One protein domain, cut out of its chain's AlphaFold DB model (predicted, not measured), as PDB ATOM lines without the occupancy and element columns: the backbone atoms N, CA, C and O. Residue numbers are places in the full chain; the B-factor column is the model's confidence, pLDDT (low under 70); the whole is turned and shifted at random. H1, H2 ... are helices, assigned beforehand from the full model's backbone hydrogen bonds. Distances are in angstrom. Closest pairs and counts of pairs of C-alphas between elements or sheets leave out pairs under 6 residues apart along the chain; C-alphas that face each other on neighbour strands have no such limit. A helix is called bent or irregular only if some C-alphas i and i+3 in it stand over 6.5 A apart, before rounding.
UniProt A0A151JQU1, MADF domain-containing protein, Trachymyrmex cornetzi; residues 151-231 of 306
ATOM      1  N   LYS A 151     149.302 217.301 194.360       52.28
ATOM      2  CA  LYS A 151     150.760 217.454 194.476       52.28
ATOM      3  C   LYS A 151     151.518 216.681 193.388       52.28
ATOM      4  O   LYS A 151     152.635 217.055 193.056       52.28
ATOM      5  N   SER A 152     150.910 215.638 192.814       57.69
ATOM      6  CA  SER A 152     151.523 214.830 191.748       57.69
ATOM      7  C   SER A 152     151.708 215.618 190.447       57.69
ATOM      8  O   SER A 152     152.752 215.509 189.814       57.69
ATOM      9  N   VAL A 153     150.739 216.464 190.080       62.38
ATOM     10  CA  VAL A 153     150.794 217.272 188.846       62.38
ATOM     11  C   VAL A 153     151.867 218.367 188.925       62.38
ATOM     12  O   VAL A 153     152.587 218.606 187.955       62.38
ATOM     13  N   ASP A 154     152.004 219.007 190.087       73.00
ATOM     14  CA  ASP A 154     153.026 220.032 190.349       73.00
ATOM     15  C   ASP A 154     154.443 219.434 190.321       73.00
ATOM     16  O   ASP A 154     155.343 219.947 189.653       73.00
ATOM     17  N   LEU A 155     154.613 218.273 190.962       72.00
ATOM     18  CA  LEU A 155     155.887 217.563 191.005       72.00
ATOM     19  C   LEU A 155     156.320 217.094 189.607       72.00
ATOM     20  O   LEU A 155     157.478 217.270 189.234       72.00
ATOM     21  N   GLU A 156     155.400 216.574 188.796       72.94
ATOM     22  CA  GLU A 156     155.736 216.143 187.437       72.94
ATOM     23  C   GLU A 156     156.099 217.314 186.515       72.94
ATOM     24  O   GLU A 156     157.015 217.203 185.700       72.94
ATOM     25  N   THR A 157     155.449 218.467 186.687       81.81
ATOM     26  CA  THR A 157     155.796 219.684 185.938       81.81
ATOM     27  C   THR A 157     157.213 220.150 186.273       81.81
ATOM     28  O   THR A 157     158.018 220.364 185.366       81.81
ATOM     29  N   LYS A 158     157.559 220.200 187.566       82.50
ATOM     30  CA  LYS A 158     158.919 220.529 188.022       82.50
ATOM     31  C   LYS A 158     159.955 219.527 187.500       82.50
ATOM     32  O   LYS A 158     161.074 219.910 187.164       82.50
ATOM     33  N   LYS A 159     159.587 218.244 187.380       82.31
ATOM     34  CA  LYS A 159     160.471 217.210 186.819       82.31
ATOM     35  C   LYS A 159     160.810 217.499 185.372       82.31
ATOM     36  O   LYS A 159     161.980 217.468 184.994       82.31
ATOM     37  N   MET A 160     159.771 217.754 184.578       86.00
ATOM     38  CA  MET A 160     159.924 218.070 183.166       86.00
ATOM     39  C   MET A 160     160.802 219.307 182.998       86.00
ATOM     40  O   MET A 160     161.725 219.262 182.199       86.00
ATOM     41  N   GLU A 161     160.599 220.351 183.803       89.62
ATOM     42  CA  GLU A 161     161.411 221.571 183.759       89.62
ATOM     43  C   GLU A 161     162.903 221.303 184.030       89.62
ATOM     44  O   GLU A 161     163.759 221.749 183.265       89.62
ATOM     45  N   ILE A 162     163.234 220.500 185.049       89.94
ATOM     46  CA  ILE A 162     164.628 220.128 185.355       89.94
ATOM     47  C   ILE A 162     165.247 219.291 184.224       89.94
ATOM     48  O   ILE A 162     166.415 219.471 183.870       89.94
ATOM     49  N   GLU A 163     164.488 218.356 183.648       91.06
ATOM     50  CA  GLU A 163     164.949 217.545 182.516       91.06
ATOM     51  C   GLU A 163     165.177 218.397 181.261       91.06
ATOM     52  O   GLU A 163     166.192 218.238 180.584       91.06
ATOM     53  N   GLU A 164     164.264 219.320 180.972       94.12
ATOM     54  CA  GLU A 164     164.357 220.264 179.863       94.12
ATOM     55  C   GLU A 164     165.566 221.188 180.003       94.12
ATOM     56  O   GLU A 164     166.334 221.342 179.050       94.12
ATOM     57  N   GLN A 165     165.783 221.735 181.201       94.50
ATOM     58  CA  GLN A 165     166.948 222.556 181.507       94.50
ATOM     59  C   GLN A 165     168.248 221.768 181.310       94.50
ATOM     60  O   GLN A 165     169.180 222.262 180.675       94.50
ATOM     61  N   LEU A 166     168.301 220.516 181.779       95.38
ATOM     62  CA  LEU A 166     169.463 219.651 181.574       95.38
ATOM     63  C   LEU A 166     169.748 219.421 180.082       95.38
ATOM     64  O   LEU A 166     170.905 219.464 179.656       95.38
ATOM     65  N   ILE A 167     168.707 219.169 179.285       96.62
ATOM     66  CA  ILE A 167     168.846 218.975 177.837       96.62
ATOM     67  C   ILE A 167     169.401 220.242 177.181       96.62
ATOM     68  O   ILE A 167     170.327 220.142 176.376       96.62
ATOM     69  N   ASP A 168     168.890 221.418 177.548       96.69
ATOM     70  CA  ASP A 168     169.337 222.696 176.990       96.69
ATOM     71  C   ASP A 168     170.795 223.005 177.354       96.69
ATOM     72  O   ASP A 168     171.576 223.431 176.499       96.69
ATOM     73  N   GLU A 169     171.203 222.749 178.598       97.69
ATOM     74  CA  GLU A 169     172.588 222.955 179.035       97.69
ATOM     75  C   GLU A 169     173.569 222.009 178.330       97.69
ATOM     76  O   GLU A 169     174.679 222.413 177.964       97.69
ATOM     77  N   ILE A 170     173.167 220.764 178.071       96.88
ATOM     78  CA  ILE A 170     173.986 219.821 177.302       96.88
ATOM     79  C   ILE A 170     174.023 220.208 175.826       96.88
ATOM     80  O   ILE A 170     175.089 220.166 175.211       96.88
ATOM     81  N   PHE A 171     172.893 220.632 175.260       95.75
ATOM     82  CA  PHE A 171     172.815 221.084 173.875       95.75
ATOM     83  C   PHE A 171     173.805 222.225 173.598       95.75
ATOM     84  O   PHE A 171     174.561 222.146 172.627       95.75
ATOM     85  N   LYS A 172     173.901 223.211 174.503       96.12
ATOM     86  CA  LYS A 172     174.861 224.334 174.432       96.12
ATOM     87  C   LYS A 172     176.337 223.905 174.429       96.12
ATOM     88  O   LYS A 172     177.190 224.690 174.025       96.12
ATOM     89  N   ARG A 173     176.656 222.683 174.873       95.81
ATOM     90  CA  ARG A 173     178.028 222.183 175.079       95.81
ATOM     91  C   ARG A 173     178.335 221.002 174.150       95.81
ATOM     92  O   ARG A 173     178.367 219.848 174.589       95.81
ATOM     93  N   PRO A 174     178.614 221.259 172.858       92.81
ATOM     94  CA  PRO A 174     178.763 220.207 171.856       92.81
ATOM     95  C   PRO A 174     179.928 219.247 172.133       92.81
ATOM     96  O   PRO A 174     179.850 218.095 171.721       92.81
ATOM     97  N   GLY A 175     180.948 219.631 172.909       92.69
ATOM     98  CA  GLY A 175     182.026 218.720 173.334       92.69
ATOM     99  C   GLY A 175     181.553 217.473 174.106       92.69
ATOM    100  O   GLY A 175     182.288 216.483 174.198       92.69
ATOM    101  N   LEU A 176     180.320 217.479 174.632       94.38
ATOM    102  CA  LEU A 176     179.719 216.341 175.335       94.38
ATOM    103  C   LEU A 176     178.992 215.348 174.419       94.38
ATOM    104  O   LEU A 176     178.978 214.155 174.725       94.38
ATOM    105  N   TRP A 177     178.394 215.812 173.321       92.94
ATOM    106  CA  TRP A 177     177.490 215.002 172.491       92.94
ATOM    107  C   TRP A 177     177.859 214.961 171.003       92.94
ATOM    108  O   TRP A 177     177.487 214.022 170.300       92.94
ATOM    109  N   ASN A 178     178.609 215.946 170.510       91.12
ATOM    110  CA  ASN A 178     179.004 216.050 169.114       91.12
ATOM    111  C   ASN A 178     180.362 215.377 168.873       91.12
ATOM    112  O   ASN A 178     181.429 215.974 169.013       91.12
ATOM    113  N   PHE A 179     180.322 214.114 168.450       84.94
ATOM    114  CA  PHE A 179     181.521 213.330 168.140       84.94
ATOM    115  C   PHE A 179     182.247 213.769 166.857       84.94
ATOM    116  O   PHE A 179     183.356 213.290 166.617       84.94
ATOM    117  N   LYS A 180     181.656 214.670 166.055       86.94
ATOM    118  CA  LYS A 180     182.306 215.257 164.871       86.94
ATOM    119  C   LYS A 180     183.336 216.323 165.245       86.94
ATOM    120  O   LYS A 180     184.159 216.677 164.406       86.94
ATOM    121  N   LEU A 181     183.303 216.828 166.481       87.94
ATOM    122  CA  LEU A 181     184.294 217.793 166.936       87.94
ATOM    123  C   LEU A 181     185.699 217.167 167.016       87.94
ATOM    124  O   LEU A 181     185.840 215.981 167.364       87.94
ATOM    125  N   PRO A 182     186.750 217.959 166.739       89.38
ATOM    126  CA  PRO A 182     188.132 217.535 166.912       89.38
ATOM    127  C   PRO A 182     188.402 217.007 168.324       89.38
ATOM    128  O   PRO A 182     187.820 217.472 169.303       89.38
ATOM    129  N   ILE A 183     189.337 216.057 168.453       87.50
ATOM    130  CA  ILE A 183     189.704 215.446 169.749       87.50
ATOM    131  C   ILE A 183     190.108 216.509 170.784       87.50
ATOM    132  O   ILE A 183     189.830 216.340 171.969       87.50
ATOM    133  N   THR A 184     190.708 217.614 170.338       87.94
ATOM    134  CA  THR A 184     191.100 218.760 171.170       87.94
ATOM    135  C   THR A 184     189.921 219.398 171.906       87.94
ATOM    136  O   THR A 184     190.079 219.797 173.053       87.94
ATOM    137  N   GLU A 185     188.734 219.422 171.299       87.12
ATOM    138  CA  GLU A 185     187.509 220.030 171.845       87.12
ATOM    139  C   GLU A 185     186.624 219.030 172.607       87.12
ATOM    140  O   GLU A 185     185.614 219.396 173.203       87.12
ATOM    141  N   ARG A 186     186.998 217.747 172.609       90.75
ATOM    142  CA  ARG A 186     186.277 216.671 173.313       90.75
ATOM    143  C   ARG A 186     187.193 215.802 174.168       90.75
ATOM    144  O   ARG A 186     186.879 214.637 174.443       90.75
ATOM    145  N   SER A 187     188.344 216.349 174.550       92.06
ATOM    146  CA  SER A 187     189.323 215.659 175.383       92.06
ATOM    147  C   SER A 187     188.728 215.351 176.768       92.06
ATOM    148  O   SER A 187     187.770 216.007 177.189       92.06
ATOM    149  N   PRO A 188     189.268 214.371 177.515       92.12
ATOM    150  CA  PRO A 188     188.770 214.056 178.857       92.12
ATOM    151  C   PRO A 188     188.762 215.263 179.806       92.12
ATOM    152  O   PRO A 188     187.844 215.400 180.612       92.12
ATOM    153  N   GLN A 189     189.753 216.154 179.680       94.12
ATOM    154  CA  GLN A 189     189.843 217.384 180.470       94.12
ATOM    155  C   GLN A 189     188.731 218.371 180.107       94.12
ATOM    156  O   GLN A 189     188.056 218.868 181.002       94.12
ATOM    157  N   ILE A 190     188.480 218.575 178.809       94.56
ATOM    158  CA  ILE A 190     187.381 219.431 178.347       94.56
ATOM    159  C   ILE A 190     186.039 218.863 178.807       94.56
ATOM    160  O   ILE A 190     185.237 219.578 179.389       94.56
ATOM    161  N   LYS A 191     185.805 217.555 178.649       94.12
ATOM    162  CA  LYS A 191     184.565 216.929 179.133       94.12
ATOM    163  C   LYS A 191     184.370 217.129 180.633       94.12
ATOM    164  O   LYS A 191     183.246 217.378 181.053       94.12
ATOM    165  N   LYS A 192     185.432 217.005 181.437       96.25
ATOM    166  CA  LYS A 192     185.368 217.262 182.881       96.25
ATOM    167  C   LYS A 192     184.895 218.695 183.159       96.25
ATOM    168  O   LYS A 192     183.915 218.844 183.879       96.25
ATOM    169  N   GLN A 193     185.518 219.689 182.526       96.81
ATOM    170  CA  GLN A 193     185.143 221.103 182.666       96.81
ATOM    171  C   GLN A 193     183.698 221.363 182.226       96.81
ATOM    172  O   GLN A 193     182.934 221.976 182.959       96.81
ATOM    173  N   LEU A 194     183.273 220.815 181.085       97.38
ATOM    174  CA  LEU A 194     181.900 220.980 180.595       97.38
ATOM    175  C   LEU A 194     180.857 220.405 181.566       97.38
ATOM    176  O   LEU A 194     179.770 220.959 181.697       97.38
ATOM    177  N   TRP A 195     181.162 219.299 182.252       97.44
ATOM    178  CA  TRP A 195     180.267 218.747 183.275       97.44
ATOM    179  C   TRP A 195     180.230 219.587 184.556       97.44
ATOM    180  O   TRP A 195     179.171 219.673 185.172       97.44
ATOM    181  N   GLU A 196     181.352 220.196 184.943       96.75
ATOM    182  CA  GLU A 196     181.411 221.161 186.048       96.75
ATOM    183  C   GLU A 196     180.578 222.407 185.709       96.75
ATOM    184  O   GLU A 196     179.720 222.800 186.490       96.75
ATOM    185  N   GLU A 197     180.711 222.955 184.498       97.38
ATOM    186  CA  GLU A 197     179.903 224.095 184.046       97.38
ATOM    187  C   GLU A 197     178.397 223.809 184.038       97.38
ATOM    188  O   GLU A 197     177.606 224.688 184.374       97.38
ATOM    189  N   ILE A 198     177.980 222.600 183.638       96.94
ATOM    190  CA  ILE A 198     176.564 222.209 183.708       96.94
ATOM    191  C   ILE A 198     176.116 222.153 185.164       96.94
ATOM    192  O   ILE A 198     175.035 222.632 185.475       96.94
ATOM    193  N   TYR A 199     176.924 221.580 186.054       94.12
ATOM    194  CA  TYR A 199     176.579 221.505 187.470       94.12
ATOM    195  C   TYR A 199     176.336 222.890 188.078       94.12
ATOM    196  O   TYR A 199     175.303 223.091 188.715       94.12
ATOM    197  N   GLU A 200     177.204 223.857 187.779       95.00
ATOM    198  CA  GLU A 200     177.009 225.252 188.192       95.00
ATOM    199  C   GLU A 200     175.754 225.875 187.551       95.00
ATOM    200  O   GLU A 200     174.958 226.523 188.230       95.00
ATOM    201  N   ALA A 201     175.516 225.637 186.256       94.12
ATOM    202  CA  ALA A 201     174.361 226.186 185.538       94.12
ATOM    203  C   ALA A 201     173.006 225.617 186.004       94.12
ATOM    204  O   ALA A 201     171.979 226.285 185.881       94.12
ATOM    205  N   MET A 202     172.995 224.400 186.551       88.12
ATOM    206  CA  MET A 202     171.794 223.751 187.089       88.12
ATOM    207  C   MET A 202     171.423 224.256 188.496       88.12
ATOM    208  O   MET A 202     170.428 223.800 189.048       88.12
ATOM    209  N   ASN A 203     172.198 225.180 189.084       84.12
ATOM    210  CA  ASN A 203     171.867 225.941 190.298       84.12
ATOM    211  C   ASN A 203     171.262 225.095 191.446       84.12
ATOM    212  O   ASN A 203     170.278 225.482 192.080       84.12
ATOM    213  N   GLY A 204     171.839 223.917 191.701       75.25
ATOM    214  CA  GLY A 204     171.431 223.035 192.799       75.25
ATOM    215  C   GLY A 204     170.273 222.073 192.508       75.25
ATOM    216  O   GLY A 204     169.862 221.364 193.422       75.25
ATOM    217  N   SER A 205     169.776 221.964 191.268       79.50
ATOM    218  CA  SER A 205     168.780 220.933 190.903       79.50
ATOM    219  C   SER A 205     169.293 219.496 191.065       79.50
ATOM    220  O   SER A 205     168.503 218.557 191.116       79.50
ATOM    221  N   PHE A 206     170.615 219.308 191.120       78.62
ATOM    222  CA  PHE A 206     171.256 218.019 191.357       78.62
ATOM    223  C   PHE A 206     172.314 218.146 192.458       78.62
ATOM    224  O   PHE A 206     173.060 219.123 192.463       78.62
ATOM    225  N   PRO A 207     172.447 217.143 193.345       71.69
ATOM    226  CA  PRO A 207     173.407 217.189 194.448       71.69
ATOM    227  C   PRO A 207     174.854 216.918 194.010       71.69
ATOM    228  O   PRO A 207     175.785 217.214 194.751       71.69
ATOM    229  N   SER A 208     175.067 216.321 192.831       80.12
ATOM    230  CA  SER A 208     176.408 216.034 192.316       80.12
ATOM    231  C   SER A 208     176.450 215.933 190.789       80.12
ATOM    232  O   SER A 208     175.454 215.619 190.128       80.12
ATOM    233  N   ILE A 209     177.647 216.124 190.219       87.75
ATOM    234  CA  ILE A 209     177.931 215.928 188.786       87.75
ATOM    235  C   ILE A 209     177.582 214.500 188.333       87.75
ATOM    236  O   ILE A 209     177.152 214.280 187.197       87.75
ATOM    237  N   GLU A 210     177.771 213.509 189.202       84.00
ATOM    238  CA  GLU A 210     177.472 212.113 188.883       84.00
ATOM    239  C   GLU A 210     175.983 211.913 188.615       84.00
ATOM    240  O   GLU A 210     175.620 211.228 187.658       84.00
ATOM    241  N   MET A 211     175.117 212.581 189.380       79.00
ATOM    242  CA  MET A 211     173.669 212.515 189.182       79.00
ATOM    243  C   MET A 211     173.234 213.152 187.873       79.00
ATOM    244  O   MET A 211     172.419 212.570 187.157       79.00
ATOM    245  N   ILE A 212     173.848 214.277 187.507       86.81
ATOM    246  CA  ILE A 212     173.627 214.935 186.215       86.81
ATOM    247  C   ILE A 212     173.978 213.982 185.067       86.81
ATOM    248  O   ILE A 212     173.151 213.718 184.190       86.81
ATOM    249  N   LYS A 213     175.184 213.397 185.092       88.75
ATOM    250  CA  LYS A 213     175.641 212.431 184.075       88.75
ATOM    251  C   LYS A 213     174.709 211.230 183.978       88.75
ATOM    252  O   LYS A 213     174.388 210.761 182.884       88.75
ATOM    253  N   ARG A 214     174.278 210.724 185.129       83.44
ATOM    254  CA  ARG A 214     173.399 209.565 185.226       83.44
ATOM    255  C   ARG A 214     172.010 209.868 184.661       83.44
ATOM    256  O   ARG A 214     171.483 209.069 183.886       83.44
ATOM    257  N   LYS A 215     171.448 211.042 184.964       85.81
ATOM    258  CA  LYS A 215     170.165 211.487 184.412       85.81
ATOM    259  C   LYS A 215     170.246 211.709 182.903       85.81
ATOM    260  O   LYS A 215     169.388 211.221 182.171       85.81
ATOM    261  N   TRP A 216     171.316 212.337 182.420       93.75
ATOM    262  CA  TRP A 216     171.565 212.482 180.985       93.75
ATOM    263  C   TRP A 216     171.632 211.135 180.256       93.75
ATOM    264  O   TRP A 216     171.054 210.975 179.177       93.75
ATOM    265  N   LYS A 217     172.302 210.139 180.849       86.69
ATOM    266  CA  LYS A 217     172.350 208.774 180.305       86.69
ATOM    267  C   LYS A 217     170.942 208.191 180.151       86.69
ATOM    268  O   LYS A 217     170.617 207.685 179.080       86.69
ATOM    269  N   SER A 218     170.102 208.320 181.179       83.69
ATOM    270  CA  SER A 218     168.703 207.869 181.152       83.69
ATOM    271  C   SER A 218     167.882 208.552 180.046       83.69
ATOM    272  O   SER A 218     167.199 207.873 179.270       83.69
ATOM    273  N   LEU A 219     168.008 209.877 179.900       88.75
ATOM    274  CA  LEU A 219     167.362 210.640 178.824       88.75
ATOM    275  C   LEU A 219     167.833 210.174 177.438       88.75
ATOM    276  O   LEU A 219     167.023 209.942 176.544       88.75
ATOM    277  N   SER A 220     169.139 209.961 177.271       89.44
ATOM    278  CA  SER A 220     169.735 209.491 176.014       89.44
ATOM    279  C   SER A 220     169.277 208.079 175.632       89.44
ATOM    280  O   SER A 220     169.016 207.796 174.457       89.44
ATOM    281  N   ASP A 221     169.165 207.179 176.609       81.88
ATOM    282  CA  ASP A 221     168.660 205.822 176.395       81.88
ATOM    283  C   ASP A 221     167.175 205.842 176.005       81.88
ATOM    284  O   ASP A 221     166.797 205.211 175.011       81.88
ATOM    285  N   SER A 222     166.363 206.649 176.695       83.69
ATOM    286  CA  SER A 222     164.950 206.877 176.361       83.69
ATOM    287  C   SER A 222     164.797 207.433 174.944       83.69
ATOM    288  O   SER A 222     164.052 206.883 174.126       83.69
ATOM    289  N   PHE A 223     165.583 208.452 174.586       88.31
ATOM    290  CA  PHE A 223     165.596 209.013 173.237       88.31
ATOM    291  C   PHE A 223     165.901 207.951 172.176       88.31
ATOM    292  O   PHE A 223     165.227 207.887 171.147       88.31
ATOM    293  N   ARG A 224     166.881 207.067 172.414       83.94
ATOM    294  CA  ARG A 224     167.249 206.005 171.464       83.94
ATOM    295  C   ARG A 224     166.108 205.014 171.223       83.94
ATOM    296  O   ARG A 224     165.951 204.548 170.092       83.94
ATOM    297  N   VAL A 225     165.314 204.707 172.248       81.56
ATOM    298  CA  VAL A 225     164.126 203.842 172.137       81.56
ATOM    299  C   VAL A 225     163.018 204.547 171.349       81.56
ATOM    300  O   VAL A 225     162.501 203.998 170.373       81.56
ATOM    301  N   HIS A 226     162.689 205.787 171.715       79.62
ATOM    302  CA  HIS A 226     161.571 206.522 171.118       79.62
ATOM    303  C   HIS A 226     161.860 207.039 169.697       79.62
ATOM    304  O   HIS A 226     160.965 207.043 168.853       79.62
ATOM    305  N   SER A 227     163.112 207.388 169.386       79.62
ATOM    306  CA  SER A 227     163.552 207.811 168.047       79.62
ATOM    307  C   SER A 227     163.385 206.688 167.010       79.62
ATOM    308  O   SER A 227     162.863 206.925 165.921       79.62
ATOM    309  N   LYS A 228     163.716 205.432 167.360       69.69
ATOM    310  CA  LYS A 228     163.522 204.265 166.472       69.69
ATOM    311  C   LYS A 228     162.045 203.986 166.184       69.69
ATOM    312  O   LYS A 228     161.684 203.714 165.043       69.69
ATOM    313  N   LYS A 229     161.197 204.096 167.209       67.75
ATOM    314  CA  LYS A 229     159.751 203.848 167.109       67.75
ATOM    315  C   LYS A 229     159.060 204.823 166.152       67.75
ATOM    316  O   LYS A 229     158.166 204.414 165.420       67.75
ATOM    317  N   ASN A 230     159.507 206.078 166.117       61.69
ATOM    318  CA  ASN A 230     158.963 207.087 165.205       61.69
ATOM    319  C   ASN A 230     159.494 206.955 163.769       61.69
ATOM    320  O   ASN A 230     158.752 207.222 162.831       61.69
ATOM    321  N   GLN A 231     160.730 206.482 163.566       59.38
ATOM    322  CA  GLN A 231     161.274 206.240 162.217       59.38
ATOM    323  C   GLN A 231     160.588 205.069 161.485       59.38
ATOM    324  O   GLN A 231     160.564 205.047 160.259       59.38
TER     325      GLN A 231
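Overview. This is residues 151 to 231 of the 306 residues of the protein "MADF domain-containing protein" of Trachymyrmex cornetzi (UniProt A0A151JQU1). Three helices meet in a loose T: H1 and H2 run in from opposite sides and touch near their last residues to make a bent crossbar, and H3 is the stem, leaving that junction about perpendicular to both. Residues 151 to 158 of H1 and 221 to 231 of H3 stick out as free arms, and a long loop, residues 172 to 187, leads from the end of H1 out to the start of H2. The printed part has 81 residues with three named helices, in the order H1, H2, H3, and no named strand; the class is all helix. The whole is only just loose, close to compact, with a radius of gyration of the C-alphas of 14.1 A, and flat, spanning 46 by 36 by 18 A.

Along the chain. Find C-alpha 151 at (150.760, 217.454, 194.476); from there H1, residues 151 to 171, runs 30.4 A to C-alpha 171 at (172.815, 221.084, 173.875). After the loop, look for H2 at residues 188 to 201, 20.0 A long. H3, residues 209 to 231, is the longest helix by residues; it runs 32.8 A to C-alpha 231 at (161.274, 206.240, 162.217).

Arrangement. Look first at residues 166 to 170 of H1, which alone touch H2, through its residues 198 to 201; the closest C-alphas, of Glu 169 and Ile 198, are 6.2 A apart. These two helices run opposite ways at a steep tilt of 39 degrees and form a helical hairpin. H3 touches H2 with residues 209 to 213 alone, about perpendicular at 85 degrees; the closest C-alphas are those of Tyr 199 and Ile 209, 5.9 A apart. H1 and H3 only just touch, with 3 pairs of C-alphas within 8 A, the closest being Leu 166 and Trp 216 at 7.5 A; their lines are about perpendicular at 89 degrees. The helix packing is mostly crossed, with no touching pair at a shallow tilt. In H1 and H2 every O i to N i+4 pair is within hydrogen-bond range; in H3 18 of 19 are.

Size, cuts and confidence. The C-alphas of Lys 151 and Thr 184 are the two farthest apart, at 46.6 A. Without the free stretches the body has 62 residues and spans 34 by 18 by 17 A. The printed part has no cut; the link from H1 to H2, 16 residues, is long, and that from H2 to H3, 7 residues, is short. In the B-factor column the mean pLDDT of the printed part is 86.2, and the model's confidence is under 70 at residues 151 to 153 and 228 to 231.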